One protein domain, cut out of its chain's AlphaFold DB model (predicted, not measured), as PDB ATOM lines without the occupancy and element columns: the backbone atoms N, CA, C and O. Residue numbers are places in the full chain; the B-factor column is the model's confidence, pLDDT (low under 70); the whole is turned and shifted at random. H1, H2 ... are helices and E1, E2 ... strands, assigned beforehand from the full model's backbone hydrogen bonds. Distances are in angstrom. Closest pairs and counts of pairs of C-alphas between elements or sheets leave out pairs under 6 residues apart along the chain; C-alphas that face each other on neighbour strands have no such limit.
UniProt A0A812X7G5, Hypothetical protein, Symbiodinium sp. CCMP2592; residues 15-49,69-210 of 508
ATOM      1  N   ALA A  15     191.768 173.170 177.912       87.44
ATOM      2  CA  ALA A  15     191.107 172.185 178.767       87.44
ATOM      3  C   ALA A  15     191.446 172.383 180.248       87.44
ATOM      4  O   ALA A  15     190.548 172.356 181.093       87.44
ATOM      5  N   ILE A  16     192.716 172.654 180.551       91.06
ATOM      6  CA  ILE A  16     193.174 172.951 181.913       91.06
ATOM      7  C   ILE A  16     192.531 174.248 182.419       91.06
ATOM      8  O   ILE A  16     191.994 174.277 183.527       91.06
ATOM      9  N   LEU A  17     192.520 175.312 181.607       90.94
ATOM     10  CA  LEU A  17     191.893 176.576 182.000       90.94
ATOM     11  C   LEU A  17     190.383 176.417 182.218       90.94
ATOM     12  O   LEU A  17     189.846 176.933 183.194       90.94
ATOM     13  N   GLN A  18     189.700 175.674 181.346       91.88
ATOM     14  CA  GLN A  18     188.275 175.383 181.486       91.88
ATOM     15  C   GLN A  18     187.984 174.653 182.798       91.88
ATOM     16  O   GLN A  18     187.023 175.005 183.480       91.88
ATOM     17  N   GLN A  19     188.816 173.684 183.182       92.12
ATOM     18  CA  GLN A  19     188.689 173.006 184.468       92.12
ATOM     19  C   GLN A  19     188.859 173.985 185.640       92.12
ATOM     20  O   GLN A  19     188.029 173.986 186.545       92.12
ATOM     21  N   GLU A  20     189.872 174.855 185.605       94.00
ATOM     22  CA  GLU A  20     190.110 175.863 186.652       94.00
ATOM     23  C   GLU A  20     188.950 176.856 186.803       94.00
ATOM     24  O   GLU A  20     188.575 177.216 187.922       94.00
ATOM     25  N   LEU A  21     188.349 177.279 185.690       92.50
ATOM     26  CA  LEU A  21     187.168 178.137 185.718       92.50
ATOM     27  C   LEU A  21     185.965 177.396 186.302       92.50
ATOM     28  O   LEU A  21     185.290 177.951 187.164       92.50
ATOM     29  N   VAL A  22     185.742 176.133 185.931       91.12
ATOM     30  CA  VAL A  22     184.635 175.319 186.464       91.12
ATOM     31  C   VAL A  22     184.748 175.137 187.977       91.12
ATOM     32  O   VAL A  22     183.768 175.362 188.685       91.12
ATOM     33  N   ILE A  23     185.931 174.797 188.498       92.56
ATOM     34  CA  ILE A  23     186.109 174.637 189.950       92.56
ATOM     35  C   ILE A  23     185.969 175.971 190.705       92.56
ATOM     36  O   ILE A  23     185.578 175.969 191.869       92.56
ATOM     37  N   SER A  24     186.216 177.116 190.052       92.44
ATOM     38  CA  SER A  24     185.986 178.449 190.639       92.44
ATOM     39  C   SER A  24     184.498 178.809 190.772       92.44
ATOM     40  O   SER A  24     184.153 179.714 191.529       92.44
ATOM     41  N   GLN A  25     183.610 178.073 190.093       92.69
ATOM     42  CA  GLN A  25     182.153 178.211 190.198       92.69
ATOM     43  C   GLN A  25     181.550 177.262 191.250       92.69
ATOM     44  O   GLN A  25     180.372 176.919 191.180       92.69
ATOM     45  N   SER A  26     182.343 176.822 192.234       88.56
ATOM     46  CA  SER A  26     181.886 176.028 193.379       88.56
ATOM     47  C   SER A  26     182.549 176.500 194.667       88.56
ATOM     48  O   SER A  26     183.760 176.678 194.714       88.56
ATOM     49  N   THR A  27     181.784 176.633 195.753       88.50
ATOM     50  CA  THR A  27     182.305 177.018 197.080       88.50
ATOM     51  C   THR A  27     182.895 175.840 197.868       88.50
ATOM     52  O   THR A  27     182.912 175.859 199.098       88.50
ATOM     53  N   THR A  28     183.297 174.768 197.180       90.19
ATOM     54  CA  THR A  28     183.821 173.541 197.798       90.19
ATOM     55  C   THR A  28     185.339 173.516 197.703       90.19
ATOM     56  O   THR A  28     185.881 173.800 196.637       90.19
ATOM     57  N   SER A  29     186.011 173.123 198.790       93.94
ATOM     58  CA  SER A  29     187.468 172.940 198.823       93.94
ATOM     59  C   SER A  29     187.918 171.972 197.732       93.94
ATOM     60  O   SER A  29     187.443 170.833 197.692       93.94
ATOM     61  N   GLN A  30     188.808 172.414 196.847       94.56
ATOM     62  CA  GLN A  30     189.331 171.605 195.748       94.56
ATOM     63  C   GLN A  30     190.760 172.018 195.403       94.56
ATOM     64  O   GLN A  30     191.089 173.204 195.343       94.56
ATOM     65  N   LYS A  31     191.595 171.021 195.094       94.25
ATOM     66  CA  LYS A  31     192.926 171.260 194.538       94.25
ATOM     67  C   LYS A  31     192.826 172.057 193.251       94.25
ATOM     68  O   LYS A  31     192.023 171.750 192.374       94.25
ATOM     69  N   CYS A  32     193.695 173.044 193.142       93.19
ATOM     70  CA  CYS A  32     193.734 173.949 192.015       93.19
ATOM     71  C   CYS A  32     195.174 174.308 191.662       93.19
ATOM     72  O   CYS A  32     196.098 174.105 192.452       93.19
ATOM     73  N   MET A  33     195.373 174.833 190.463       93.56
ATOM     74  CA  MET A  33     196.681 175.231 189.965       93.56
ATOM     75  C   MET A  33     197.261 176.424 190.744       93.56
ATOM     76  O   MET A  33     196.534 177.313 191.199       93.56
ATOM     77  N   ALA A  34     198.591 176.458 190.868       91.81
ATOM     78  CA  ALA A  34     199.312 177.584 191.456       91.81
ATOM     79  C   ALA A  34     199.078 178.878 190.654       91.81
ATOM     80  O   ALA A  34     199.012 178.850 189.421       91.81
ATOM     81  N   SER A  35     199.000 180.025 191.337       86.25
ATOM     82  CA  SER A  35     198.561 181.290 190.726       86.25
ATOM     83  C   SER A  35     199.426 181.734 189.551       86.25
ATOM     84  O   SER A  35     198.888 182.208 188.556       86.25
ATOM     85  N   GLY A  36     200.748 181.546 189.633       85.44
ATOM     86  CA  GLY A  36     201.667 181.895 188.544       85.44
ATOM     87  C   GLY A  36     201.423 181.079 187.269       85.44
ATOM     88  O   GLY A  36     201.389 181.635 186.175       85.44
ATOM     89  N   ALA A  37     201.173 179.772 187.405       89.31
ATOM     90  CA  ALA A  37     200.878 178.899 186.269       89.31
ATOM     91  C   ALA A  37     199.504 179.212 185.649       89.31
ATOM     92  O   ALA A  37     199.375 179.269 184.426       89.31
ATOM     93  N   LEU A  38     198.500 179.499 186.484       89.44
ATOM     94  CA  LEU A  38     197.178 179.927 186.026       89.44
ATOM     95  C   LEU A  38     197.225 181.284 185.303       89.44
ATOM     96  O   LEU A  38     196.578 181.445 184.269       89.44
ATOM     97  N   ALA A  39     198.004 182.243 185.814       85.50
ATOM     98  CA  ALA A  39     198.192 183.547 185.182       85.50
ATOM     99  C   ALA A  39     198.871 183.422 183.809       85.50
ATOM    100  O   ALA A  39     198.377 183.998 182.843       85.50
ATOM    101  N   ALA A  40     199.926 182.606 183.699       87.69
ATOM    102  CA  ALA A  40     200.603 182.341 182.427       87.69
ATOM    103  C   ALA A  40     199.670 181.684 181.394       87.69
ATOM    104  O   ALA A  40     199.710 182.008 180.207       87.69
ATOM    105  N   LEU A  41     198.797 180.777 181.839       89.19
ATOM    106  CA  LEU A  41     197.809 180.136 180.975       89.19
ATOM    107  C   LEU A  41     196.760 181.137 180.471       89.19
ATOM    108  O   LEU A  41     196.420 181.137 179.291       89.19
ATOM    109  N   ALA A  42     196.277 182.018 181.350       85.56
ATOM    110  CA  ALA A  42     195.334 183.068 180.982       85.56
ATOM    111  C   ALA A  42     195.955 184.116 180.043       85.56
ATOM    112  O   ALA A  42     195.270 184.616 179.153       85.56
ATOM    113  N   GLU A  43     197.247 184.420 180.197       84.56
ATOM    114  CA  GLU A  43     197.970 185.348 179.322       84.56
ATOM    115  C   GLU A  43     198.087 184.820 177.888       84.56
ATOM    116  O   GLU A  43     197.796 185.560 176.953       84.56
ATOM    117  N   LYS A  44     198.356 183.520 177.699       85.12
ATOM    118  CA  LYS A  44     198.296 182.887 176.366       85.12
ATOM    119  C   LYS A  44     196.926 183.066 175.700       85.12
ATOM    120  O   LYS A  44     196.841 183.319 174.499       85.12
ATOM    121  N   VAL A  45     195.842 182.944 176.472       82.06
ATOM    122  CA  VAL A  45     194.477 183.157 175.958       82.06
ATOM    123  C   VAL A  45     194.233 184.626 175.627       82.06
ATOM    124  O   VAL A  45     193.616 184.919 174.607       82.06
ATOM    125  N   TYR A  46     194.745 185.549 176.442       81.88
ATOM    126  CA  TYR A  46     194.674 186.983 176.170       81.88
ATOM    127  C   TYR A  46     195.412 187.369 174.879       81.88
ATOM    128  O   TYR A  46     194.854 188.086 174.050       81.88
ATOM    129  N   GLU A  47     196.633 186.869 174.675       82.12
ATOM    130  CA  GLU A  47     197.406 187.089 173.445       82.12
ATOM    131  C   GLU A  47     196.664 186.546 172.219       82.12
ATOM    132  O   GLU A  47     196.533 187.246 171.213       82.12
ATOM    133  N   SER A  48     196.088 185.345 172.330       78.56
ATOM    134  CA  SER A  48     195.255 184.758 171.275       78.56
ATOM    135  C   SER A  48     193.997 185.585 170.990       78.56
ATOM    136  O   SER A  48     193.628 185.746 169.830       78.56
ATOM    137  N   ALA A  49     193.339 186.124 172.022       72.25
ATOM    138  CA  ALA A  49     192.133 186.940 171.876       72.25
ATOM    139  C   ALA A  49     192.410 188.312 171.241       72.25
ATOM    140  O   ALA A  49     191.529 188.881 170.599       72.25
ATOM    141  N   THR A  69     174.812 181.366 186.015       63.84
ATOM    142  CA  THR A  69     175.031 182.479 186.946       63.84
ATOM    143  C   THR A  69     176.385 182.292 187.618       63.84
ATOM    144  O   THR A  69     176.558 181.347 188.390       63.84
ATOM    145  N   ALA A  70     177.339 183.179 187.342       84.00
ATOM    146  CA  ALA A  70     178.622 183.137 188.029       84.00
ATOM    147  C   ALA A  70     178.449 183.397 189.530       84.00
ATOM    148  O   ALA A  70     177.603 184.202 189.944       84.00
ATOM    149  N   ILE A  71     179.275 182.744 190.345       88.69
ATOM    150  CA  ILE A  71     179.262 182.952 191.794       88.69
ATOM    151  C   ILE A  71     179.788 184.357 192.123       88.69
ATOM    152  O   ILE A  71     180.825 184.791 191.619       88.69
ATOM    153  N   GLU A  72     179.065 185.074 192.985       89.62
ATOM    154  CA  GLU A  72     179.546 186.307 193.612       89.62
ATOM    155  C   GLU A  72     180.507 185.960 194.753       89.62
ATOM    156  O   GLU A  72     180.149 185.232 195.681       89.62
ATOM    157  N   CYS A  73     181.710 186.525 194.714       89.50
ATOM    158  CA  CYS A  73     182.705 186.385 195.766       89.50
ATOM    159  C   CYS A  73     183.047 187.739 196.383       89.50
ATOM    160  O   CYS A  73     183.110 188.758 195.693       89.50
ATOM    161  N   ARG A  74     183.299 187.734 197.697       90.56
ATOM    162  CA  ARG A  74     183.706 188.914 198.468       90.56
ATOM    163  C   ARG A  74     185.042 188.663 199.147       90.56
ATOM    164  O   ARG A  74     185.215 187.647 199.824       90.56
ATOM    165  N   ILE A  75     185.983 189.584 198.975       90.69
ATOM    166  CA  ILE A  75     187.322 189.489 199.566       90.69
ATOM    167  C   ILE A  75     187.760 190.828 200.152       90.69
ATOM    168  O   ILE A  75     187.274 191.875 199.738       90.69
ATOM    169  N   CYS A  76     188.708 190.784 201.086       91.81
ATOM    170  CA  CYS A  76     189.336 191.960 201.676       91.81
ATOM    171  C   CYS A  76     190.843 191.892 201.423       91.81
ATOM    172  O   CYS A  76     191.501 190.940 201.846       91.81
ATOM    173  N   LEU A  77     191.380 192.900 200.746       91.19
ATOM    174  CA  LEU A  77     192.803 193.042 200.450       91.19
ATOM    175  C   LEU A  77     193.376 194.207 201.252       91.19
ATOM    176  O   LEU A  77     192.720 195.236 201.403       91.19
ATOM    177  N   GLN A  78     194.612 194.066 201.725       87.56
ATOM    178  CA  GLN A  78     195.308 195.093 202.501       87.56
ATOM    179  C   GLN A  78     196.695 195.354 201.919       87.56
ATOM    180  O   GLN A  78     197.394 194.423 201.532       87.56
ATOM    181  N   ARG A  79     197.103 196.622 201.853       84.75
ATOM    182  CA  ARG A  79     198.445 197.048 201.431       84.75
ATOM    183  C   ARG A  79     199.267 197.398 202.663       84.75
ATOM    184  O   ARG A  79     198.767 198.063 203.566       84.75
ATOM    185  N   GLY A  80     200.537 196.996 202.678       69.94
ATOM    186  CA  GLY A  80     201.443 197.314 203.785       69.94
ATOM    187  C   GLY A  80     201.926 198.769 203.777       69.94
ATOM    188  O   GLY A  80     202.259 199.312 204.826       69.94
ATOM    189  N   GLN A  81     201.961 199.411 202.605       69.75
ATOM    190  CA  GLN A  81     202.386 200.801 202.414       69.75
ATOM    191  C   GLN A  81     201.517 201.494 201.355       69.75
ATOM    192  O   GLN A  81     201.038 200.843 200.426       69.75
ATOM    193  N   GLY A  82     201.349 202.819 201.458       58.53
ATOM    194  CA  GLY A  82     200.492 203.604 200.553       58.53
ATOM    195  C   GLY A  82     200.925 203.605 199.078       58.53
ATOM    196  O   GLY A  82     200.095 203.797 198.199       58.53
ATOM    197  N   SER A  83     202.201 203.333 198.784       65.25
ATOM    198  CA  SER A  83     202.735 203.242 197.415       65.25
ATOM    199  C   SER A  83     202.540 201.869 196.757       65.25
ATOM    200  O   SER A  83     202.695 201.737 195.541       65.25
ATOM    201  N   GLN A  84     202.209 200.835 197.536       71.19
ATOM    202  CA  GLN A  84     202.000 199.486 197.022       71.19
ATOM    203  C   GLN A  84     200.674 199.432 196.254       71.19
ATOM    204  O   GLN A  84     199.666 199.926 196.742       71.19
ATOM    205  N   ARG A  85     200.636 198.828 195.062       77.81
ATOM    206  CA  ARG A  85     199.385 198.629 194.301       77.81
ATOM    207  C   ARG A  85     198.709 197.313 194.705       77.81
ATOM    208  O   ARG A  85     199.379 196.373 195.125       77.81
ATOM    209  N   PHE A  86     197.389 197.195 194.510       86.38
ATOM    210  CA  PHE A  86     196.679 195.914 194.704       86.38
ATOM    211  C   PHE A  86     197.102 194.863 193.667       86.38
ATOM    212  O   PHE A  86     196.962 193.672 193.916       86.38
ATOM    213  N   GLY A  87     197.683 195.292 192.542       85.94
ATOM    214  CA  GLY A  87     198.260 194.391 191.548       85.94
ATOM    215  C   GLY A  87     197.252 193.840 190.547       85.94
ATOM    216  O   GLY A  87     197.396 192.710 190.103       85.94
ATOM    217  N   VAL A  88     196.235 194.622 190.187       87.56
ATOM    218  CA  VAL A  88     195.324 194.317 189.078       87.56
ATOM    219  C   VAL A  88     195.345 195.455 188.073       87.56
ATOM    220  O   VAL A  88     195.242 196.621 188.450       87.56
ATOM    221  N   ALA A  89     195.486 195.115 186.796       85.62
ATOM    222  CA  ALA A  89     195.206 196.023 185.695       85.62
ATOM    223  C   ALA A  89     193.772 195.769 185.235       85.62
ATOM    224  O   ALA A  89     193.413 194.623 184.957       85.62
ATOM    225  N   CYS A  90     192.962 196.821 185.176       86.62
ATOM    226  CA  CYS A  90     191.550 196.719 184.834       86.62
ATOM    227  C   CYS A  90     191.231 197.490 183.551       86.62
ATOM    228  O   CYS A  90     191.838 198.526 183.289       86.62
ATOM    229  N   ALA A  91     190.255 197.003 182.788       82.31
ATOM    230  CA  ALA A  91     189.621 197.743 181.706       82.31
ATOM    231  C   ALA A  91     188.195 198.134 182.099       82.31
ATOM    232  O   ALA A  91     187.500 197.398 182.809       82.31
ATOM    233  N   ASN A  92     187.766 199.289 181.597       77.50
ATOM    234  CA  ASN A  92     186.388 199.744 181.700       77.50
ATOM    235  C   ASN A  92     185.621 199.188 180.508       77.50
ATOM    236  O   ASN A  92     185.854 199.617 179.378       77.50
ATOM    237  N   LEU A  93     184.713 198.248 180.753       69.19
ATOM    238  CA  LEU A  93     183.848 197.733 179.701       69.19
ATOM    239  C   LEU A  93     182.532 198.517 179.712       69.19
ATOM    240  O   LEU A  93     181.768 198.448 180.677       69.19
ATOM    241  N   ALA A  94     182.274 199.277 178.647       55.75
ATOM    242  CA  ALA A  94     180.955 199.850 178.412       55.75
ATOM    243  C   ALA A  94     180.015 198.704 178.012       55.75
ATOM    244  O   ALA A  94     180.136 198.136 176.931       55.75
ATOM    245  N   ALA A  95     179.125 198.308 178.919       53.62
ATOM    246  CA  ALA A  95     178.108 197.306 178.636       53.62
ATOM    247  C   ALA A  95     176.793 198.000 178.270       53.62
ATOM    248  O   ALA A  95     176.357 198.918 178.974       53.62
ATOM    249  N   ALA A  96     176.113 197.511 177.230       42.28
ATOM    250  CA  ALA A  96     174.690 197.770 177.068       42.28
ATOM    251  C   ALA A  96     173.983 197.386 178.386       42.28
ATOM    252  O   ALA A  96     174.192 196.287 178.899       42.28
ATOM    253  N   TYR A  97     173.154 198.282 178.932       47.53
ATOM    254  CA  TYR A  97     172.397 198.117 180.191       47.53
ATOM    255  C   TYR A  97     173.131 198.361 181.529       47.53
ATOM    256  O   TYR A  97     172.916 197.618 182.485       47.53
ATOM    257  N   ALA A  98     173.889 199.458 181.650       48.88
ATOM    258  CA  ALA A  98     174.186 200.134 182.931       48.88
ATOM    259  C   ALA A  98     174.847 199.289 184.052       48.88
ATOM    260  O   ALA A  98     174.857 199.692 185.213       48.88
ATOM    261  N   SER A  99     175.445 198.138 183.731       59.06
ATOM    262  CA  SER A  99     176.214 197.312 184.671       59.06
ATOM    263  C   SER A  99     177.703 197.655 184.595       59.06
ATOM    264  O   SER A  99     178.524 196.830 184.191       59.06
ATOM    265  N   SER A 100     178.039 198.902 184.913       69.25
ATOM    266  CA  SER A 100     179.409 199.412 184.896       69.25
ATOM    267  C   SER A 100     180.269 198.687 185.946       69.25
ATOM    268  O   SER A 100     180.053 198.850 187.145       69.25
ATOM    269  N   CYS A 101     181.226 197.869 185.499       79.75
ATOM    270  CA  CYS A 101     182.156 197.100 186.336       79.75
ATOM    271  C   CYS A 101     183.595 197.210 185.806       79.75
ATOM    272  O   CYS A 101     183.799 197.515 184.628       79.75
ATOM    273  N   PHE A 102     184.590 196.898 186.641       86.31
ATOM    274  CA  PHE A 102     185.948 196.665 186.139       86.31
ATOM    275  C   PHE A 102     186.096 195.238 185.650       86.31
ATOM    276  O   PHE A 102     185.689 194.307 186.341       86.31
ATOM    277  N   VAL A 103     186.760 195.061 184.517       88.31
ATOM    278  CA  VAL A 103     187.223 193.747 184.075       88.31
ATOM    279  C   VAL A 103     188.710 193.631 184.371       88.31
ATOM    280  O   VAL A 103     189.491 194.484 183.952       88.31
ATOM    281  N   VAL A 104     189.115 192.575 185.070       91.19
ATOM    282  CA  VAL A 104     190.528 192.291 185.346       91.19
ATOM    283  C   VAL A 104     191.213 191.831 184.063       91.19
ATOM    284  O   VAL A 104     190.977 190.727 183.589       91.19
ATOM    285  N   MET A 105     192.095 192.655 183.510       88.00
ATOM    286  CA  MET A 105     192.840 192.343 182.286       88.00
ATOM    287  C   MET A 105     194.137 191.602 182.575       88.00
ATOM    288  O   MET A 105     194.560 190.753 181.798       88.00
ATOM    289  N   ARG A 106     194.779 191.924 183.700       88.06
ATOM    290  CA  ARG A 106     196.035 191.300 184.110       88.06
ATOM    291  C   ARG A 106     196.176 191.333 185.627       88.06
ATOM    292  O   ARG A 106     195.778 192.303 186.272       88.06
ATOM    293  N   ILE A 107     196.784 190.288 186.174       89.94
ATOM    294  CA  ILE A 107     197.233 190.226 187.567       89.94
ATOM    295  C   ILE A 107     198.735 190.508 187.554       89.94
ATOM    296  O   ILE A 107     199.479 189.850 186.832       89.94
ATOM    297  N   LEU A 108     199.164 191.535 188.281       87.25
ATOM    298  CA  LEU A 108     200.547 192.003 188.293       87.25
ATOM    299  C   LEU A 108     201.365 191.229 189.326       87.25
ATOM    300  O   LEU A 108     200.919 191.036 190.461       87.25
ATOM    301  N   GLU A 109     202.577 190.850 188.932       86.94
ATOM    302  CA  GLU A 109     203.515 190.143 189.797       86.94
ATOM    303  C   GLU A 109     203.887 190.978 191.037       86.94
ATOM    304  O   GLU A 109     204.039 192.200 190.967       86.94
ATOM    305  N   GLY A 110     203.986 190.326 192.198       84.69
ATOM    306  CA  GLY A 110     204.257 190.959 193.493       84.69
ATOM    307  C   GLY A 110     203.073 191.745 194.075       84.69
ATOM    308  O   GLY A 110     203.212 192.410 195.106       84.69
ATOM    309  N   GLY A 111     201.907 191.695 193.428       88.31
ATOM    310  CA  GLY A 111     200.686 192.367 193.858       88.31
ATOM    311  C   GLY A 111     199.935 191.661 194.990       88.31
ATOM    312  O   GLY A 111     200.034 190.451 195.176       88.31
ATOM    313  N   GLN A 112     199.090 192.411 195.707       91.12
ATOM    314  CA  GLN A 112     198.227 191.856 196.763       91.12
ATOM    315  C   GLN A 112     197.225 190.822 196.237       91.12
ATOM    316  O   GLN A 112     196.913 189.860 196.933       91.12
ATOM    317  N   VAL A 113     196.743 190.980 195.003       93.25
ATOM    318  CA  VAL A 113     195.858 189.994 194.368       93.25
ATOM    319  C   VAL A 113     196.588 188.680 194.082       93.25
ATOM    320  O   VAL A 113     196.006 187.618 194.287       93.25
ATOM    321  N   GLN A 114     197.865 188.716 193.689       92.19
ATOM    322  CA  GLN A 114     198.654 187.491 193.528       92.19
ATOM    323  C   GLN A 114     198.857 186.790 194.875       92.19
ATOM    324  O   GLN A 114     198.545 185.609 194.990       92.19
ATOM    325  N   ALA A 115     199.285 187.527 195.905       91.62
ATOM    326  CA  ALA A 115     199.465 186.974 197.249       91.62
ATOM    327  C   ALA A 115     198.159 186.374 197.808       91.62
ATOM    328  O   ALA A 115     198.164 185.321 198.448       91.62
ATOM    329  N   TRP A 116     197.023 187.020 197.530       94.94
ATOM    330  CA  TRP A 116     195.704 186.492 197.859       94.94
ATOM    331  C   TRP A 116     195.398 185.186 197.120       94.94
ATOM    332  O   TRP A 116     194.953 184.219 197.740       94.94
ATOM    333  N   ASN A 117     195.654 185.135 195.812       95.62
ATOM    334  CA  ASN A 117     195.438 183.933 195.015       95.62
ATOM    335  C   ASN A 117     196.335 182.770 195.472       95.62
ATOM    336  O   ASN A 117     195.852 181.641 195.548       95.62
ATOM    337  N   ASP A 118     197.586 183.041 195.852       94.44
ATOM    338  CA  ASP A 118     198.513 182.032 196.385       94.44
ATOM    339  C   ASP A 118     198.017 181.462 197.712       94.44
ATOM    340  O   ASP A 118     198.052 180.249 197.931       94.44
ATOM    341  N   ARG A 119     197.467 182.321 198.578       95.50
ATOM    342  CA  ARG A 119     196.793 181.877 199.799       95.50
ATOM    343  C   ARG A 119     195.584 180.999 199.481       95.50
ATOM    344  O   ARG A 119     195.430 179.953 200.101       95.50
ATOM    345  N   CYS A 120     194.745 181.397 198.527       94.38
ATOM    346  CA  CYS A 120     193.592 180.593 198.118       94.38
ATOM    347  C   CYS A 120     194.028 179.230 197.566       94.38
ATOM    348  O   CYS A 120     193.398 178.229 197.877       94.38
ATOM    349  N   HIS A 121     195.120 179.168 196.801       94.94
ATOM    350  CA  HIS A 121     195.704 177.907 196.343       94.94
ATOM    351  C   HIS A 121     196.159 177.028 197.516       94.94
ATOM    352  O   HIS A 121     195.781 175.861 197.584       94.94
ATOM    353  N   ALA A 122     196.902 177.592 198.473       95.12
ATOM    354  CA  ALA A 122     197.361 176.866 199.659       95.12
ATOM    355  C   ALA A 122     196.206 176.365 200.546       95.12
ATOM    356  O   ALA A 122     196.337 175.339 201.210       95.12
ATOM    357  N   CYS A 123     195.084 177.086 200.556       94.88
ATOM    358  CA  CYS A 123     193.873 176.718 201.284       94.88
ATOM    359  C   CYS A 123     192.881 175.888 200.452       94.88
ATOM    360  O   CYS A 123     191.814 175.572 200.967       94.88
ATOM    361  N   GLU A 124     193.203 175.547 199.198       95.62
ATOM    362  CA  GLU A 124     192.300 174.848 198.272       95.62
ATOM    363  C   GLU A 124     190.939 175.562 198.093       95.62
ATOM    364  O   GLU A 124     189.897 174.925 197.961       95.62
ATOM    365  N   GLU A 125     190.941 176.902 198.058       94.88
ATOM    366  CA  GLU A 125     189.755 177.766 197.927       94.88
ATOM    367  C   GLU A 125     189.639 178.404 196.522       94.88
ATOM    368  O   GLU A 125     189.755 179.628 196.375       94.88
ATOM    369  N   PRO A 126     189.427 177.624 195.442       93.38
ATOM    370  CA  PRO A 126     189.521 178.135 194.080       93.38
ATOM    371  C   PRO A 126     188.508 179.232 193.743       93.38
ATOM    372  O   PRO A 126     188.833 180.090 192.927       93.38
ATOM    373  N   TRP A 127     187.329 179.246 194.375       92.88
ATOM    374  CA  TRP A 127     186.283 180.249 194.132       92.88
ATOM    375  C   TRP A 127     186.660 181.653 194.603       92.88
ATOM    376  O   TRP A 127     186.177 182.636 194.053       92.88
ATOM    377  N   ARG A 128     187.552 181.777 195.594       93.69
ATOM    378  CA  ARG A 128     187.969 183.080 196.144       93.69
ATOM    379  C   ARG A 128     189.099 183.733 195.359       93.69
ATOM    380  O   ARG A 128     189.474 184.863 195.686       93.69
ATOM    381  N   ARG A 129     189.656 183.035 194.365       94.81
ATOM    382  CA  ARG A 129     190.695 183.578 193.489       94.81
ATOM    383  C   ARG A 129     190.086 184.598 192.543       94.81
ATOM    384  O   ARG A 129     188.989 184.392 192.032       94.81
ATOM    385  N   ILE A 130     190.814 185.677 192.289       94.81
ATOM    386  CA  ILE A 130     190.495 186.610 191.207       94.81
ATOM    387  C   ILE A 130     191.192 186.096 189.951       94.81
ATOM    388  O   ILE A 130     192.416 185.956 189.945       94.81
ATOM    389  N   HIS A 131     190.428 185.834 188.897       93.25
ATOM    390  CA  HIS A 131     190.946 185.411 187.596       93.25
ATOM    391  C   HIS A 131     191.110 186.599 186.633       93.25
ATOM    392  O   HIS A 131     190.518 187.668 186.811       93.25
ATOM    393  N   VAL A 132     191.874 186.406 185.560       91.44
ATOM    394  CA  VAL A 132     191.760 187.269 184.375       91.44
ATOM    395  C   VAL A 132     190.327 187.170 183.827       91.44
ATOM    396  O   VAL A 132     189.696 186.119 183.915       91.44
ATOM    397  N   ALA A 133     189.811 188.280 183.308       90.62
ATOM    398  CA  ALA A 133     188.422 188.512 182.921       90.62
ATOM    399  C   ALA A 133     187.395 188.480 184.070       90.62
ATOM    400  O   ALA A 133     186.192 188.448 183.811       90.62
ATOM    401  N   SER A 134     187.829 188.534 185.335       93.38
ATOM    402  CA  SER A 134     186.896 188.728 186.455       93.38
ATOM    403  C   SER A 134     186.216 190.087 186.373       93.38
ATOM    404  O   SER A 134     186.885 191.094 186.139       93.38
ATOM    405  N   ALA A 135     184.917 190.123 186.645       91.81
ATOM    406  CA  ALA A 135     184.149 191.356 186.752       91.81
ATOM    407  C   ALA A 135     184.094 191.813 188.217       91.81
ATOM    408  O   ALA A 135     183.459 191.156 189.041       91.81
ATOM    409  N   ILE A 136     184.743 192.929 188.555       92.81
ATOM    410  CA  ILE A 136     184.653 193.572 189.874       92.81
ATOM    411  C   ILE A 136     183.413 194.465 189.889       92.81
ATOM    412  O   ILE A 136     183.352 195.482 189.196       92.81
ATOM    413  N   LEU A 137     182.433 194.073 190.696       89.50
ATOM    414  CA  LEU A 137     181.105 194.677 190.780       89.50
ATOM    415  C   LEU A 137     181.026 195.795 191.818       89.50
ATOM    416  O   LEU A 137     180.232 196.719 191.659       89.50
ATOM    417  N   SER A 138     181.844 195.723 192.872       89.19
ATOM    418  CA  SER A 138     181.947 196.801 193.853       89.19
ATOM    419  C   SER A 138     183.325 196.889 194.499       89.19
ATOM    420  O   SER A 138     183.954 195.856 194.740       89.19
ATOM    421  N   VAL A 139     183.730 198.100 194.884       89.62
ATOM    422  CA  VAL A 139     184.923 198.374 195.701       89.62
ATOM    423  C   VAL A 139     184.483 199.140 196.942       89.62
ATOM    424  O   VAL A 139     183.862 200.188 196.819       89.62
ATOM    425  N   ASN A 140     184.752 198.611 198.136       85.62
ATOM    426  CA  ASN A 140     184.330 199.203 199.413       85.62
ATOM    427  C   ASN A 140     182.822 199.528 199.476       85.62
ATOM    428  O   ASN A 140     182.397 200.488 200.108       85.62
ATOM    429  N   GLY A 141     182.000 198.702 198.819       78.69
ATOM    430  CA  GLY A 141     180.548 198.888 198.735       78.69
ATOM    431  C   GLY A 141     180.085 199.901 197.682       78.69
ATOM    432  O   GLY A 141     178.881 200.035 197.482       78.69
ATOM    433  N   ILE A 142     181.007 200.572 196.984       79.06
ATOM    434  CA  ILE A 142     180.712 201.423 195.825       79.06
ATOM    435  C   ILE A 142     180.499 200.525 194.609       79.06
ATOM    436  O   ILE A 142     181.395 199.758 194.261       79.06
ATOM    437  N   CYS A 143     179.342 200.622 193.957       82.62
ATOM    438  CA  CYS A 143     178.999 199.898 192.731       82.62
ATOM    439  C   CYS A 143     178.344 200.842 191.712       82.62
ATOM    440  O   CYS A 143     177.679 201.799 192.100       82.62
ATOM    441  N   GLY A 144     178.514 200.582 190.414       76.00
ATOM    442  CA  GLY A 144     177.922 201.394 189.337       76.00
ATOM    443  C   GLY A 144     178.644 202.716 189.040       76.00
ATOM    444  O   GLY A 144     178.443 203.281 187.969       76.00
ATOM    445  N   ASP A 145     179.538 203.171 189.924       76.88
ATOM    446  CA  ASP A 145     180.410 204.330 189.710       76.88
ATOM    447  C   ASP A 145     181.869 203.887 189.539       76.88
ATOM    448  O   ASP A 145     182.640 203.791 190.497       76.88
ATOM    449  N   ILE A 146     182.252 203.622 188.287       81.62
ATOM    450  CA  ILE A 146     183.605 203.177 187.923       81.62
ATOM    451  C   ILE A 146     184.672 204.163 188.410       81.62
ATOM    452  O   ILE A 146     185.733 203.734 188.855       81.62
ATOM    453  N   LYS A 147     184.418 205.477 188.359       81.00
ATOM    454  CA  LYS A 147     185.429 206.476 188.738       81.00
ATOM    455  C   LYS A 147     185.707 206.427 190.233       81.00
ATOM    456  O   LYS A 147     186.869 206.405 190.632       81.00
ATOM    457  N   ARG A 148     184.663 206.340 191.058       80.56
ATOM    458  CA  ARG A 148     184.827 206.203 192.513       80.56
ATOM    459  C   ARG A 148     185.394 204.852 192.910       80.56
ATOM    460  O   ARG A 148     186.256 204.792 193.780       80.56
ATOM    461  N   MET A 149     184.974 203.778 192.245       85.38
ATOM    462  CA  MET A 149     185.585 202.465 192.448       85.38
ATOM    463  C   MET A 149     187.089 202.497 192.112       85.38
ATOM    464  O   MET A 149     187.881 201.878 192.821       85.38
ATOM    465  N   GLN A 150     187.499 203.239 191.073       85.44
ATOM    466  CA  GLN A 150     188.909 203.428 190.712       85.44
ATOM    467  C   GLN A 150     189.654 204.206 191.796       85.44
ATOM    468  O   GLN A 150     190.713 203.778 192.250       85.44
ATOM    469  N   GLN A 151     189.075 205.322 192.239       85.25
ATOM    470  CA  GLN A 151     189.646 206.157 193.289       85.25
ATOM    471  C   GLN A 151     189.849 205.367 194.587       85.25
ATOM    472  O   GLN A 151     190.909 205.469 195.201       85.25
ATOM    473  N   GLU A 152     188.888 204.531 194.982       88.19
ATOM    474  CA  GLU A 152     189.024 203.640 196.141       88.19
ATOM    475  C   GLU A 152     190.167 202.636 195.969       88.19
ATOM    476  O   GLU A 152     190.968 202.440 196.881       88.19
ATOM    477  N   LEU A 153     190.307 202.025 194.787       87.69
ATOM    478  CA  LEU A 153     191.444 201.145 194.505       87.69
ATOM    479  C   LEU A 153     192.786 201.887 194.567       87.69
ATOM    480  O   LEU A 153     193.801 201.268 194.886       87.69
ATOM    481  N   GLU A 154     192.831 203.174 194.236       84.81
ATOM    482  CA  GLU A 154     194.060 203.970 194.223       84.81
ATOM    483  C   GLU A 154     194.440 204.490 195.614       84.81
ATOM    484  O   GLU A 154     195.617 204.435 195.975       84.81
ATOM    485  N   THR A 155     193.457 204.936 196.394       84.69
ATOM    486  CA  THR A 155     193.663 205.691 197.642       84.69
ATOM    487  C   THR A 155     193.570 204.842 198.908       84.69
ATOM    488  O   THR A 155     194.250 205.143 199.892       84.69
ATOM    489  N   SER A 156     192.789 203.760 198.899       86.00
ATOM    490  CA  SER A 156     192.539 202.979 200.110       86.00
ATOM    491  C   SER A 156     193.636 201.954 200.390       86.00
ATOM    492  O   SER A 156     194.070 201.186 199.527       86.00
ATOM    493  N   THR A 157     194.068 201.896 201.652       87.12
ATOM    494  CA  THR A 157     195.011 200.875 202.143       87.12
ATOM    495  C   THR A 157     194.346 199.511 202.296       87.12
ATOM    496  O   THR A 157     195.017 198.485 202.194       87.12
ATOM    497  N   THR A 158     193.028 199.492 202.502       87.62
ATOM    498  CA  THR A 158     192.196 198.288 202.575       87.62
ATOM    499  C   THR A 158     191.056 198.397 201.571       87.62
ATOM    500  O   THR A 158     190.351 199.405 201.554       87.62
ATOM    501  N   VAL A 159     190.846 197.359 200.762       90.94
ATOM    502  CA  VAL A 159     189.695 197.289 199.852       90.94
ATOM    503  C   VAL A 159     188.918 196.000 200.029       90.94
ATOM    504  O   VAL A 159     189.481 194.906 200.040       90.94
ATOM    505  N   ASN A 160     187.602 196.146 200.117       89.06
ATOM    506  CA  ASN A 160     186.643 195.062 200.028       89.06
ATOM    507  C   ASN A 160     186.146 194.978 198.588       89.06
ATOM    508  O   ASN A 160     185.496 195.904 198.102       89.06
ATOM    509  N   LEU A 161     186.469 193.890 197.900       93.12
ATOM    510  CA  LEU A 161     186.057 193.664 196.520       93.12
ATOM    511  C   LEU A 161     184.902 192.674 196.483       93.12
ATOM    512  O   LEU A 161     184.986 191.615 197.104       93.12
ATOM    513  N   THR A 162     183.878 192.999 195.698       91.75
ATOM    514  CA  THR A 162     182.848 192.046 195.271       91.75
ATOM    515  C   THR A 162     183.049 191.786 193.788       91.75
ATOM    516  O   THR A 162     183.085 192.743 193.013       91.75
ATOM    517  N   PHE A 163     183.209 190.532 193.380       94.25
ATOM    518  CA  PHE A 163     183.511 190.182 191.993       94.25
ATOM    519  C   PHE A 163     182.907 188.836 191.578       94.25
ATOM    520  O   PHE A 163     182.501 188.039 192.423       94.25
ATOM    521  N   CYS A 164     182.883 188.584 190.269       93.44
ATOM    522  CA  CYS A 164     182.533 187.295 189.675       93.44
ATOM    523  C   CYS A 164     183.637 186.835 188.715       93.44
ATOM    524  O   CYS A 164     184.141 187.634 187.921       93.44
ATOM    525  N   ASN A 165     183.965 185.544 188.752       94.00
ATOM    526  CA  ASN A 165     184.874 184.910 187.795       94.00
ATOM    527  C   ASN A 165     184.112 184.427 186.551       94.00
ATOM    528  O   ASN A 165     182.952 184.024 186.686       94.00
ATOM    529  N   PRO A 166     184.745 184.396 185.363       91.69
ATOM    530  CA  PRO A 166     184.119 183.827 184.175       91.69
ATOM    531  C   PRO A 166     183.832 182.326 184.374       91.69
ATOM    532  O   PRO A 166     184.702 181.596 184.850       91.69
ATOM    533  N   PRO A 167     182.640 181.827 183.999       91.06
ATOM    534  CA  PRO A 167     182.276 180.422 184.209       91.06
ATOM    535  C   PRO A 167     182.886 179.464 183.174       91.06
ATOM    536  O   PRO A 167     182.892 178.249 183.367       91.06
ATOM    537  N   SER A 168     183.391 179.990 182.058       89.56
ATOM    538  CA  SER A 168     183.973 179.200 180.975       89.56
ATOM    539  C   SER A 168     185.042 179.974 180.215       89.56
ATOM    540  O   SER A 168     185.090 181.208 180.258       89.56
ATOM    541  N   VAL A 169     185.880 179.243 179.477       88.12
ATOM    542  CA  VAL A 169     186.885 179.818 178.572       88.12
ATOM    543  C   VAL A 169     186.217 180.698 177.520       88.12
ATOM    544  O   VAL A 169     186.752 181.749 177.188       88.12
ATOM    545  N   LEU A 170     185.019 180.324 177.056       85.06
ATOM    546  CA  LEU A 170     184.237 181.137 176.127       85.06
ATOM    547  C   LEU A 170     183.881 182.501 176.735       85.06
ATOM    548  O   LEU A 170     184.118 183.525 176.103       85.06
ATOM    549  N   CYS A 171     183.378 182.534 177.974       86.44
ATOM    550  CA  CYS A 171     183.067 183.795 178.655       86.44
ATOM    551  C   CYS A 171     184.319 184.650 178.869       86.44
ATOM    552  O   CYS A 171     184.294 185.852 178.610       86.44
ATOM    553  N   LEU A 172     185.417 184.027 179.311       89.25
ATOM    554  CA  LEU A 172     186.708 184.694 179.467       89.25
ATOM    555  C   LEU A 172     187.160 185.317 178.136       89.25
ATOM    556  O   LEU A 172     187.482 186.501 178.096       89.25
ATOM    557  N   TYR A 173     187.115 184.556 177.041       86.00
ATOM    558  CA  TYR A 173     187.514 185.019 175.712       86.00
ATOM    559  C   TYR A 173     186.642 186.179 175.217       86.00
ATOM    560  O   TYR A 173     187.173 187.203 174.789       86.00
ATOM    561  N   SER A 174     185.313 186.055 175.315       83.75
ATOM    562  CA  SER A 174     184.375 187.109 174.906       83.75
ATOM    563  C   SER A 174     184.660 188.423 175.629       83.75
ATOM    564  O   SER A 174     184.706 189.476 174.996       83.75
ATOM    565  N   VAL A 175     184.895 188.362 176.942       86.50
ATOM    566  CA  VAL A 175     185.181 189.539 177.769       86.50
ATOM    567  C   VAL A 175     186.516 190.177 177.401       86.50
ATOM    568  O   VAL A 175     186.579 191.396 177.242       86.50
ATOM    569  N   LEU A 176     187.571 189.378 177.224       86.56
ATOM    570  CA  LEU A 176     188.886 189.899 176.842       86.56
ATOM    571  C   LEU A 176     188.872 190.519 175.445       86.56
ATOM    572  O   LEU A 176     189.430 191.600 175.268       86.56
ATOM    573  N   ARG A 177     188.189 189.889 174.481       83.19
ATOM    574  CA  ARG A 177     188.021 190.426 173.124       83.19
ATOM    575  C   ARG A 177     187.253 191.744 173.134       83.19
ATOM    576  O   ARG A 177     187.654 192.692 172.464       83.19
ATOM    577  N   ALA A 178     186.165 191.832 173.895       81.81
ATOM    578  CA  ALA A 178     185.400 193.071 174.011       81.81
ATOM    579  C   ALA A 178     186.233 194.191 174.649       81.81
ATOM    580  O   ALA A 178     186.265 195.310 174.141       81.81
ATOM    581  N   ALA A 179     186.984 193.869 175.705       81.62
ATOM    582  CA  ALA A 179     187.865 194.822 176.370       81.62
ATOM    583  C   ALA A 179     189.026 195.295 175.478       81.62
ATOM    584  O   ALA A 179     189.393 196.466 175.547       81.62
ATOM    585  N   SER A 180     189.596 194.425 174.636       78.94
ATOM    586  CA  SER A 180     190.706 194.785 173.740       78.94
ATOM    587  C   SER A 180     190.254 195.571 172.507       78.94
ATOM    588  O   SER A 180     190.965 196.466 172.055       78.94
ATOM    589  N   THR A 181     189.068 195.267 171.977       78.12
ATOM    590  CA  THR A 181     188.523 195.905 170.764       78.12
ATOM    591  C   THR A 181     187.632 197.113 171.051       78.12
ATOM    592  O   THR A 181     187.253 197.823 170.123       78.12
ATOM    593  N   GLY A 182     187.275 197.352 172.317       72.88
ATOM    594  CA  GLY A 182     186.311 198.386 172.698       72.88
ATOM    595  C   GLY A 182     184.890 198.105 172.198       72.88
ATOM    596  O   GLY A 182     184.099 199.037 172.065       72.88
ATOM    597  N   THR A 183     184.571 196.847 171.881       73.31
ATOM    598  CA  THR A 183     183.239 196.448 171.412       73.31
ATOM    599  C   THR A 183     182.301 196.169 172.583       73.31
ATOM    600  O   THR A 183     182.726 195.769 173.668       73.31
ATOM    601  N   GLU A 184     181.001 196.387 172.377       69.94
ATOM    602  CA  GLU A 184     179.994 196.039 173.378       69.94
ATOM    603  C   GLU A 184     179.853 194.519 173.502       69.94
ATOM    604  O   GLU A 184     179.756 193.793 172.508       69.94
ATOM    605  N   LEU A 185     179.797 194.028 174.740       71.62
ATOM    606  CA  LEU A 185     179.572 192.614 175.011       71.62
ATOM    607  C   LEU A 185     178.073 192.277 174.861       71.62
ATOM    608  O   LEU A 185     177.244 192.917 175.518       71.62
ATOM    609  N   PRO A 186     177.687 191.256 174.073       63.84
ATOM    610  CA  PRO A 186     176.286 190.865 173.958       63.84
ATOM    611  C   PRO A 186     175.736 190.348 175.294       63.84
ATOM    612  O   PRO A 186     176.430 189.666 176.050       63.84
ATOM    613  N   SER A 187     174.449 190.602 175.556       59.75
ATOM    614  CA  SER A 187     173.774 190.245 176.813       59.75
ATOM    615  C   SER A 187     173.984 188.809 177.338       59.75
ATOM    616  O   SER A 187     174.076 188.693 178.561       59.75
ATOM    617  N   PRO A 188     174.009 187.726 176.528       60.69
ATOM    618  CA  PRO A 188     174.213 186.373 177.059       60.69
ATOM    619  C   PRO A 188     175.621 186.144 177.627       60.69
ATOM    620  O   PRO A 188     175.816 185.212 178.391       60.69
ATOM    621  N   HIS A 189     176.595 187.001 177.313       65.44
ATOM    622  CA  HIS A 189     177.979 186.853 177.777       65.44
ATOM    623  C   HIS A 189     178.285 187.646 179.059       65.44
ATOM    624  O   HIS A 189     179.384 187.541 179.604       65.44
ATOM    625  N   LEU A 190     177.319 188.414 179.578       76.06
ATOM    626  CA  LEU A 190     177.441 189.154 180.837       76.06
ATOM    627  C   LEU A 190     177.133 188.238 182.031       76.06
ATOM    628  O   LEU A 190     176.102 188.381 182.691       76.06
ATOM    629  N   PHE A 191     178.039 187.310 182.342       85.81
ATOM    630  CA  PHE A 191     177.851 186.324 183.420       85.81
ATOM    631  C   PHE A 191     177.638 186.944 184.818       85.81
ATOM    632  O   PHE A 191     177.178 186.274 185.742       85.81
ATOM    633  N   TRP A 192     177.961 188.230 184.991       85.88
ATOM    634  CA  TRP A 192     177.770 188.983 186.232       85.88
ATOM    635  C   TRP A 192     176.474 189.803 186.284       85.88
ATOM    636  O   TRP A 192     176.208 190.444 187.302       85.88
ATOM    637  N   ARG A 193     175.665 189.813 185.218       81.06
ATOM    638  CA  ARG A 193     174.521 190.725 185.062       81.06
ATOM    639  C   ARG A 193     173.547 190.678 186.235       81.06
ATOM    640  O   ARG A 193     173.189 191.724 186.768       81.06
ATOM    641  N   GLU A 194     173.117 189.485 186.634       79.25
ATOM    642  CA  GLU A 194     172.131 189.337 187.710       79.25
ATOM    643  C   GLU A 194     172.716 189.713 189.078       79.25
ATOM    644  O   GLU A 194     172.044 190.378 189.866       79.25
ATOM    645  N   ASN A 195     173.996 189.411 189.330       81.31
ATOM    646  CA  ASN A 195     174.686 189.860 190.544       81.31
ATOM    647  C   ASN A 195     174.835 191.393 190.573       81.31
ATOM    648  O   ASN A 195     174.567 192.016 191.597       81.31
ATOM    649  N   ALA A 196     175.181 192.024 189.446       78.62
ATOM    650  CA  ALA A 196     175.278 193.481 189.341       78.62
ATOM    651  C   ALA A 196     173.920 194.169 189.561       78.62
ATOM    652  O   ALA A 196     173.835 195.126 190.328       78.62
ATOM    653  N   LYS A 197     172.841 193.656 188.951       75.31
ATOM    654  CA  LYS A 197     171.472 194.142 189.196       75.31
ATOM    655  C   LYS A 197     171.077 194.004 190.665       75.31
ATOM    656  O   LYS A 197     170.514 194.944 191.229       75.31
ATOM    657  N   ARG A 198     171.378 192.857 191.289       78.69
ATOM    658  CA  ARG A 198     171.107 192.626 192.714       78.69
ATOM    659  C   ARG A 198     171.857 193.632 193.579       78.69
ATOM    660  O   ARG A 198     171.215 194.275 194.393       78.69
ATOM    661  N   LEU A 199     173.158 193.828 193.365       72.94
ATOM    662  CA  LEU A 199     173.964 194.778 194.140       72.94
ATOM    663  C   LEU A 199     173.484 196.222 193.980       72.94
ATOM    664  O   LEU A 199     173.375 196.928 194.975       72.94
ATOM    665  N   LEU A 200     173.128 196.648 192.767       67.25
ATOM    666  CA  LEU A 200     172.546 197.977 192.541       67.25
ATOM    667  C   LEU A 200     171.198 198.135 193.266       67.25
ATOM    668  O   LEU A 200     170.924 199.184 193.850       67.25
ATOM    669  N   THR A 201     170.380 197.080 193.288       66.88
ATOM    670  CA  THR A 201     169.090 197.064 193.999       66.88
ATOM    671  C   THR A 201     169.277 197.045 195.517       66.88
ATOM    672  O   THR A 201     168.617 197.802 196.220       66.88
ATOM    673  N   GLU A 202     170.195 196.229 196.038       64.31
ATOM    674  CA  GLU A 202     170.545 196.144 197.459       64.31
ATOM    675  C   GLU A 202     171.179 197.442 197.959       64.31
ATOM    676  O   GLU A 202     170.829 197.900 199.041       64.31
ATOM    677  N   HIS A 203     172.055 198.069 197.173       61.09
ATOM    678  CA  HIS A 203     172.630 199.374 197.486       61.09
ATOM    679  C   HIS A 203     171.537 200.451 197.527       61.09
ATOM    680  O   HIS A 203     171.455 201.212 198.492       61.09
ATOM    681  N   GLY A 204     170.616 200.445 196.554       51.53
ATOM    682  CA  GLY A 204     169.421 201.293 196.567       51.53
ATOM    683  C   GLY A 204     168.514 201.039 197.779       51.53
ATOM    684  O   GLY A 204     168.062 201.984 198.424       51.53
ATOM    685  N   MET A 205     168.295 199.777 198.158       48.19
ATOM    686  CA  MET A 205     167.492 199.394 199.325       48.19
ATOM    687  C   MET A 205     168.182 199.700 200.660       48.19
ATOM    688  O   MET A 205     167.507 200.081 201.610       48.19
ATOM    689  N   GLN A 206     169.506 199.566 200.769       51.56
ATOM    690  CA  GLN A 206     170.271 199.930 201.966       51.56
ATOM    691  C   GLN A 206     170.322 201.447 202.156       51.56
ATOM    692  O   GLN A 206     170.182 201.912 203.288       51.56
ATOM    693  N   MET A 207     170.442 202.216 201.069       51.94
ATOM    694  CA  MET A 207     170.245 203.671 201.077       51.94
ATOM    695  C   MET A 207     168.832 204.017 201.565       51.94
ATOM    696  O   MET A 207     168.683 204.789 202.510       51.94
ATOM    697  N   GLN A 208     167.797 203.366 201.020       46.12
ATOM    698  CA  GLN A 208     166.407 203.550 201.457       46.12
ATOM    699  C   GLN A 208     166.152 203.093 202.903       46.12
ATOM    700  O   GLN A 208     165.360 203.717 203.602       46.12
ATOM    701  N   MET A 209     166.807 202.036 203.395       42.81
ATOM    702  CA  MET A 209     166.673 201.566 204.780       42.81
ATOM    703  C   MET A 209     167.443 202.436 205.775       42.81
ATOM    704  O   MET A 209     166.958 202.641 206.887       42.81
ATOM    705  N   ARG A 210     168.596 202.996 205.388       46.56
ATOM    706  CA  ARG A 210     169.282 204.039 206.167       46.56
ATOM    707  C   ARG A 210     168.441 205.311 206.216       46.56
ATOM    708  O   ARG A 210     168.251 205.845 207.304       46.56
TER     709      ARG A 210
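AT A GLANCE: This is residues 15 to 49 and 69 to 210 of the 508 residues of the protein "Hypothetical protein" of Symbiodinium sp. CCMP2592 (UniProt A0A812X7G5). Look for a strongly twisted, curled sheet of five strands at the core, with H4 over one face and H3 on the opposite face. H2 packs on E3 and H5 on E3 and E2, H1 touches both of these helices from outside the sheet, and H6 runs along E5 until its residues 204 to 210 stick out. You will find 177 printed residues with six named helices and five named strands, in the order H1 H2 E1 E2 E3 H3 E4 H4 E5 H5 H6; the antiparallel sheet runs E1 E5 E4 E3 E2. The class is mixed, helices and strands, and the whole is compact, with a radius of gyration of the C-alphas of 15.4 A and spans of 44 by 39 by 31 A.

HOW THE PARTS SIT: Start at edge strand E1, residues 72 to 78, beside E5, residues 158 to 164: N 75 and O 161 are 2.9 A apart, within hydrogen-bond range. Next comes E4, residues 135 to 139, with N 137 and O 162 at 2.7 A. E3, residues 102 to 107, follows with N 136 and O 102 at 2.8 A. It forms a hairpin with edge strand E2, residues 88 to 92, where N 105 and O 89 are 2.8 A apart. H4, residues 146 to 155, is on the sheet over E4 at a height of 7.9 A; their closest C-alphas, Met 149 and Val 139, are 5.3 A apart. H3, residues 112 to 122, is on the opposite face, over none of the strands. H6, residues 193 to 210, lies over E5 at a height of 9.9 A, along the strands at 21 degrees on the local plane. H5, residues 169 to 181, lies over E3 and E2 at a height of 10.2 A. H2, residues 35 to 49, is on the sheet too and touches H5 at a steep tilt of 60 degrees, the closest C-alphas, Ala 49 and Arg 177, being 5.5 A apart. H1, residues 15 to 24, is not on the sheet and only just touches H2, with 3 pairs of C-alphas within 8 A, the closest being Leu 17 and Leu 41 at 7.0 A. In the six helices every O i to N i+4 pair is within hydrogen-bond range.

IN THESE COORDINATES: Find C-alpha 15, where H1 begins, at (191.107, 172.185, 178.767). E1 begins at C-alpha 72, (179.546, 186.307, 193.612), and runs 20.1 A; E5 runs 19.5 A. H2 measures 20.7 A and H5 18.0 A. H6, 25.5 A long, ends at C-alpha 210, (169.282, 204.039, 206.167).

THE WHOLE: The C-alphas of Ser 48 and Arg 210, the two farthest apart, are 47.6 A apart. Residues 50 to 68 are not printed; C-alphas 49 and 69 are 23.2 A apart across the cut. The links H3 to E4 and H5 to H6 are long. Low confidence, under 70, falls for instance at residues 93 to 100 and 200 to 210.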